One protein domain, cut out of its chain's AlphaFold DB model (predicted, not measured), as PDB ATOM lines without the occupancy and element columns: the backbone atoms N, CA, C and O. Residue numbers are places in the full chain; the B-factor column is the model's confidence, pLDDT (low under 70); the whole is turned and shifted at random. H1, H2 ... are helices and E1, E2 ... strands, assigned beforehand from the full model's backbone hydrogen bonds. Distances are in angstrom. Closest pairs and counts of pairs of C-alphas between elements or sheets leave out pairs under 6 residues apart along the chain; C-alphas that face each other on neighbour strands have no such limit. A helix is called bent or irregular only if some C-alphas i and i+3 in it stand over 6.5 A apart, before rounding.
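This is residues 85 to 134 of the 233 residues of the protein "IU_nuc_hydro domain-containing protein" of Pseudocercospora musae (UniProt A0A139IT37). Two helices, H1 and the longer H2, lie side by side as a helical hairpin; after H2 the backbone folds back toward the beginning of H1, where the short strand E1 runs crosswise to both. The printed part has 50 residues, in the order H1, H2, E1, and is mostly helix. It is a rod of 35 by 17 by 16 A, only just compact, close to loose, with a radius of gyration of the C-alphas of 11.3 A.

H1, residues 86 to 98, touches H2, residues 102 to 120, at a shallow tilt of 26 degrees, opposite ways; their closest C-alphas, of Val 97 and Ala 104, are 5.4 A apart. E1, residues 131 to 133, pairs with no named strand; its closest C-alphas to H2 are those of Leu 132 and Phe 115, 7.1 A. O i to N i+4 pairs are within hydrogen-bond range in 7 of 9 cases in H1 and 14 of 15 in H2.

H1 begins at C-alpha 86 (39.910, 20.264, -14.165) and measures 17.6 A; it is only just irregular, with C-alphas 92 and 95 6.6 A apart. H2 measures 27.7 A. E1 measures 6.4 A and ends at C-alpha 133 (36.164, 10.859, -19.105).

The printed part has no cut. The link from H1 to H2 is tight, that from H2 to E1 short. No printed residue is under 70 in pLDDT.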
ATOM      1  N   SER A  85      35.884  17.473 -14.610       95.81
ATOM      2  CA  SER A  85      36.569  18.661 -15.124       95.81
ATOM      3  C   SER A  85      37.767  19.038 -14.253       95.81
ATOM      4  O   SER A  85      37.792  18.773 -13.045       95.81
ATOM      5  N   ARG A  86      38.749  19.707 -14.859       96.94
ATOM      6  CA  ARG A  86      39.910  20.264 -14.165       96.94
ATOM      7  C   ARG A  86      39.476  21.245 -13.083       96.94
ATOM      8  O   ARG A  86      40.004  21.176 -11.978       96.94
ATOM      9  N   GLY A  87      38.494  22.100 -13.374       96.06
ATOM     10  CA  GLY A  87      37.957  23.056 -12.404       96.06
ATOM     11  C   GLY A  87      37.331  22.374 -11.187       96.06
ATOM     12  O   GLY A  87      37.643  22.735 -10.053       96.06
ATOM     13  N   THR A  88      36.508  21.341 -11.405       95.06
ATOM     14  CA  THR A  88      35.919  20.559 -10.308       95.06
ATOM     15  C   THR A  88      37.004  19.848  -9.508       95.06
ATOM     16  O   THR A  88      37.019  19.954  -8.285       95.06
ATOM     17  N   PHE A  89      37.952  19.181 -10.171       96.50
ATOM     18  CA  PHE A  89      39.054  18.510  -9.484       96.50
ATOM     19  C   PHE A  89      39.863  19.480  -8.619       96.50
ATOM     20  O   PHE A  89      40.071  19.220  -7.438       96.50
ATOM     21  N   ARG A  90      40.250  20.626  -9.187       95.88
ATOM     22  CA  ARG A  90      41.017  21.679  -8.516       95.88
ATOM     23  C   ARG A  90      40.320  22.173  -7.248       95.88
ATOM     24  O   ARG A  90      40.924  22.156  -6.179       95.88
ATOM     25  N   LYS A  91      39.028  22.506  -7.349       94.62
ATOM     26  CA  LYS A  91      38.201  22.955  -6.216       94.62
ATOM     27  C   LYS A  91      38.188  21.949  -5.057       94.62
ATOM     28  O   LYS A  91      38.189  22.358  -3.901       94.62
ATOM     29  N   PHE A  92      38.155  20.653  -5.362       93.62
ATOM     30  CA  PHE A  92      38.115  19.591  -4.354       93.62
ATOM     31  C   PHE A  92      39.493  19.253  -3.783       93.62
ATOM     32  O   PHE A  92      39.608  18.983  -2.590       93.62
ATOM     33  N   ILE A  93      40.532  19.249  -4.619       95.50
ATOM     34  CA  ILE A  93      41.849  18.736  -4.241       95.50
ATOM     35  C   ILE A  93      42.708  19.776  -3.516       95.50
ATOM     36  O   ILE A  93      43.442  19.409  -2.603       95.50
ATOM     37  N   GLU A  94      42.603  21.066  -3.862       95.69
ATOM     38  CA  GLU A  94      43.434  22.131  -3.276       95.69
ATOM     39  C   GLU A  94      43.313  22.211  -1.738       95.69
ATOM     40  O   GLU A  94      44.354  22.207  -1.074       95.69
ATOM     41  N   PRO A  95      42.105  22.192  -1.129       95.62
ATOM     42  CA  PRO A  95      41.978  22.176   0.331       95.62
ATOM     43  C   PRO A  95      42.598  20.931   0.974       95.62
ATOM     44  O   PRO A  95      43.162  21.011   2.063       95.62
ATOM     45  N   GLN A  96      42.520  19.781   0.298       95.81
ATOM     46  CA  GLN A  96      43.044  18.510   0.807       95.81
ATOM     47  C   GLN A  96      44.575  18.473   0.769       95.81
ATOM     48  O   GLN A  96      45.208  17.988   1.707       95.81
ATOM     49  N   VAL A  97      45.178  19.030  -0.285       96.69
ATOM     50  CA  VAL A  97      46.631  19.221  -0.375       96.69
ATOM     51  C   VAL A  97      47.104  20.201   0.698       96.69
ATOM     52  O   VAL A  97      48.068  19.913   1.401       96.69
ATOM     53  N   ALA A  98      46.395  21.318   0.893       96.88
ATOM     54  CA  ALA A  98      46.722  22.290   1.938       96.88
ATOM     55  C   ALA A  98      46.625  21.695   3.356       96.88
ATOM     56  O   ALA A  98      47.401  22.066   4.235       96.88
ATOM     57  N   ALA A  99      45.717  20.737   3.569       95.81
ATOM     58  CA  ALA A  99      45.602  19.969   4.808       95.81
ATOM     59  C   ALA A  99      46.688  18.881   4.973       95.81
ATOM     60  O   ALA A  99      46.698  18.177   5.982       95.81
ATOM     61  N   GLY A 100      47.599  18.727   4.006       96.56
ATOM     62  CA  GLY A 100      48.701  17.767   4.059       96.56
ATOM     63  C   GLY A 100      48.301  16.323   3.743       96.56
ATOM     64  O   GLY A 100      49.005  15.405   4.157       96.56
ATOM     65  N   SER A 101      47.186  16.095   3.038       96.69
ATOM     66  CA  SER A 101      46.744  14.745   2.663       96.69
ATOM     67  C   SER A 101      47.695  14.104   1.638       96.69
ATOM     68  O   SER A 101      47.765  14.581   0.501       96.69
ATOM     69  N   PRO A 102      48.376  12.980   1.963       96.75
ATOM     70  CA  PRO A 102      49.291  12.322   1.026       96.75
ATOM     71  C   PRO A 102      48.581  11.774  -0.216       96.75
ATOM     72  O   PRO A 102      49.123  11.804  -1.319       96.75
ATOM     73  N   LEU A 103      47.342  11.296  -0.048       96.25
ATOM     74  CA  LEU A 103      46.520  10.832  -1.164       96.25
ATOM     75  C   LEU A 103      46.178  11.991  -2.105       96.25
ATOM     76  O   LEU A 103      46.186  11.809  -3.321       96.25
ATOM     77  N   ALA A 104      45.888  13.173  -1.552       96.69
ATOM     78  CA  ALA A 104      45.554  14.343  -2.352       96.69
ATOM     79  C   ALA A 104      46.765  14.868  -3.125       96.69
ATOM     80  O   ALA A 104      46.632  15.179  -4.305       96.69
ATOM     81  N   ASP A 105      47.938  14.907  -2.493       97.12
ATOM     82  CA  ASP A 105      49.192  15.324  -3.128       97.12
ATOM     83  C   ASP A 105      49.586  14.388  -4.286       97.12
ATOM     84  O   ASP A 105      49.856  14.820  -5.416       97.12
ATOM     85  N   TRP A 106      49.494  13.075  -4.052       97.38
ATOM     86  CA  TRP A 106      49.724  12.075  -5.091       97.38
ATOM     87  C   TRP A 106      48.712  12.197  -6.239       97.38
ATOM     88  O   TRP A 106      49.106  12.241  -7.409       97.38
ATOM     89  N   ALA A 107      47.417  12.322  -5.923       96.56
ATOM     90  CA  ALA A 107      46.361  12.488  -6.920       96.56
ATOM     91  C   ALA A 107      46.526  13.766  -7.749       96.56
ATOM     92  O   ALA A 107      46.411  13.728  -8.977       96.56
ATOM     93  N   ALA A 108      46.842  14.886  -7.095       96.56
ATOM     94  CA  ALA A 108      47.106  16.159  -7.748       96.56
ATOM     95  C   ALA A 108      48.265  16.042  -8.742       96.56
ATOM     96  O   ALA A 108      48.156  16.549  -9.861       96.56
ATOM     97  N   THR A 109      49.329  15.322  -8.379       95.25
ATOM     98  CA  THR A 109      50.510  15.137  -9.229       95.25
ATOM     99  C   THR A 109      50.157  14.478 -10.563       95.25
ATOM    100  O   THR A 109      50.432  15.049 -11.624       95.25
ATOM    101  N   PHE A 110      49.520  13.301 -10.550       95.19
ATOM    102  CA  PHE A 110      49.261  12.592 -11.805       95.19
ATOM    103  C   PHE A 110      48.089  13.197 -12.587       95.19
ATOM    104  O   PHE A 110      48.211  13.380 -13.799       95.19
ATOM    105  N   LEU A 111      46.989  13.590 -11.928       96.44
ATOM    106  CA  LEU A 111      45.818  14.129 -12.631       96.44
ATOM    107  C   LEU A 111      46.100  15.487 -13.268       96.44
ATOM    108  O   LEU A 111      45.639  15.726 -14.382       96.44
ATOM    109  N   THR A 112      46.911  16.348 -12.642       95.56
ATOM    110  CA  THR A 112      47.320  17.620 -13.262       95.56
ATOM    111  C   THR A 112      48.059  17.384 -14.579       95.56
ATOM    112  O   THR A 112      47.788  18.062 -15.571       95.56
ATOM    113  N   SER A 113      48.961  16.398 -14.623       95.56
ATOM    114  CA  SER A 113      49.649  16.018 -15.861       95.56
ATOM    115  C   SER A 113      48.675  15.458 -16.902       95.56
ATOM    116  O   SER A 113      48.707  15.873 -18.063       95.56
ATOM    117  N   THR A 114      47.752  14.584 -16.490       95.81
ATOM    118  CA  THR A 114      46.724  14.023 -17.378       95.81
ATOM    119  C   THR A 114      45.856  15.120 -17.989       95.81
ATOM    120  O   THR A 114      45.660  15.142 -19.203       95.81
ATOM    121  N   PHE A 115      45.399  16.089 -17.193       96.94
ATOM    122  CA  PHE A 115      44.629  17.223 -17.695       96.94
ATOM    123  C   PHE A 115      45.407  18.051 -18.721       96.94
ATOM    124  O   PHE A 115      44.832  18.426 -19.741       96.94
ATOM    125  N   ARG A 116      46.696  18.336 -18.483       95.38
ATOM    126  CA  ARG A 116      47.545  19.039 -19.464       95.38
ATOM    127  C   ARG A 116      47.666  18.240 -20.757       95.38
ATOM    128  O   ARG A 116      47.617  18.812 -21.842       95.38
ATOM    129  N   LYS A 117      47.797  16.914 -20.653       95.50
ATOM    130  CA  LYS A 117      47.875  16.052 -21.831       95.50
ATOM    131  C   LYS A 117      46.575  16.076 -22.631       95.50
ATOM    132  O   LYS A 117      46.646  16.220 -23.847       95.50
ATOM    133  N   VAL A 118      45.418  15.986 -21.980       93.44
ATOM    134  CA  VAL A 118      44.118  16.070 -22.667       93.44
ATOM    135  C   VAL A 118      43.936  17.415 -23.360       93.44
ATOM    136  O   VAL A 118      43.570  17.437 -24.528       93.44
ATOM    137  N   GLU A 119      44.272  18.517 -22.689       95.62
ATOM    138  CA  GLU A 119      44.250  19.856 -23.297       95.62
ATOM    139  C   GLU A 119      45.147  19.927 -24.540       95.62
ATOM    140  O   GLU A 119      44.724  20.432 -25.569       95.62
ATOM    141  N   SER A 120      46.344  19.327 -24.505       94.94
ATOM    142  CA  SER A 120      47.240  19.304 -25.674       94.94
ATOM    143  C   SER A 120      46.712  18.505 -26.874       94.94
ATOM    144  O   SER A 120      47.248  18.631 -27.970       94.94
ATOM    145  N   LEU A 121      45.720  17.635 -26.661       92.06
ATOM    146  CA  LEU A 121      45.131  16.779 -27.692       92.06
ATOM    147  C   LEU A 121      43.817  17.339 -28.255       92.06
ATOM    148  O   LEU A 121      43.263  16.740 -29.173       92.06
ATOM    149  N   GLN A 122      43.297  18.441 -27.707       89.12
ATOM    150  CA  GLN A 122      42.005  19.001 -28.096       89.12
ATOM    151  C   GLN A 122      42.146  20.453 -28.548       89.12
ATOM    152  O   GLN A 122      42.675  21.290 -27.831       89.12
ATOM    153  N   GLU A 123      41.623  20.769 -29.733       85.12
ATOM    154  CA  GLU A 123      41.743  22.116 -30.310       85.12
ATOM    155  C   GLU A 123      40.860  23.155 -29.601       85.12
ATOM    156  O   GLU A 123      41.218  24.326 -29.520       85.12
ATOM    157  N   ASN A 124      39.711  22.729 -29.066       88.06
ATOM    158  CA  ASN A 124      38.648  23.625 -28.595       88.06
ATOM    159  C   ASN A 124      38.344  23.494 -27.095       88.06
ATOM    160  O   ASN A 124      37.265  23.889 -26.653       88.06
ATOM    161  N   LEU A 125      39.256  22.920 -26.306       87.81
ATOM    162  CA  LEU A 125      39.059  22.744 -24.868       87.81
ATOM    163  C   LEU A 125      40.288  23.207 -24.091       87.81
ATOM    164  O   LEU A 125      41.386  22.714 -24.324       87.81
ATOM    165  N   SER A 126      40.100  24.134 -23.151       93.56
ATOM    166  CA  SER A 126      41.194  24.686 -22.350       93.56
ATOM    167  C   SER A 126      40.777  25.044 -20.924       93.56
ATOM    168  O   SER A 126      39.590  25.143 -20.592       93.56
ATOM    169  N   GLY A 127      41.773  25.193 -20.052       93.94
ATOM    170  CA  GLY A 127      41.594  25.631 -18.672       93.94
ATOM    171  C   GLY A 127      40.719  24.692 -17.835       93.94
ATOM    172  O   GLY A 127      40.856  23.469 -17.885       93.94
ATOM    173  N   ASP A 128      39.826  25.274 -17.034       95.19
ATOM    174  CA  ASP A 128      38.969  24.535 -16.094       95.19
ATOM    175  C   ASP A 128      37.905  23.667 -16.786       95.19
ATOM    176  O   ASP A 128      37.397  22.727 -16.169       95.19
ATOM    177  N   ALA A 129      37.605  23.936 -18.061       93.69
ATOM    178  CA  ALA A 129      36.663  23.151 -18.853       93.69
ATOM    179  C   ALA A 129      37.240  21.799 -19.304       93.69
ATOM    180  O   ALA A 129      36.477  20.917 -19.698       93.69
ATOM    181  N   VAL A 130      38.564  21.609 -19.232       95.75
ATOM    182  CA  VAL A 130      39.215  20.358 -19.642       95.75
ATOM    183  C   VAL A 130      38.691  19.198 -18.807       95.75
ATOM    184  O   VAL A 130      38.840  19.189 -17.588       95.75
ATOM    185  N   GLY A 131      38.072  18.223 -19.469       93.38
ATOM    186  CA  GLY A 131      37.398  17.096 -18.838       93.38
ATOM    187  C   GLY A 131      38.137  15.780 -19.032       93.38
ATOM    188  O   GLY A 131      38.583  15.470 -20.133       93.38
ATOM    189  N   LEU A 132      38.218  14.985 -17.968       94.44
ATOM    190  CA  LEU A 132      38.600  13.579 -18.026       94.44
ATOM    191  C   LEU A 132      37.342  12.722 -18.035       94.44
ATOM    192  O   LEU A 132      36.509  12.836 -17.138       94.44
ATOM    193  N   GLN A 133      37.218  11.863 -19.041       93.88
ATOM    194  CA  GLN A 133      36.164  10.859 -19.105       93.88
ATOM    195  C   GLN A 133      36.509   9.704 -18.154       93.88
ATOM    196  O   GLN A 133      37.617   9.167 -18.173       93.88
ATOM    197  N   LEU A 134      35.570   9.339 -17.286       95.06
ATOM    198  CA  LEU A 134      35.776   8.395 -16.188       95.06
ATOM    199  C   LEU A 134      35.340   6.977 -16.583       95.06
ATOM    200  O   LEU A 134      34.431   6.416 -15.970       95.06
TER     201      LEU A 134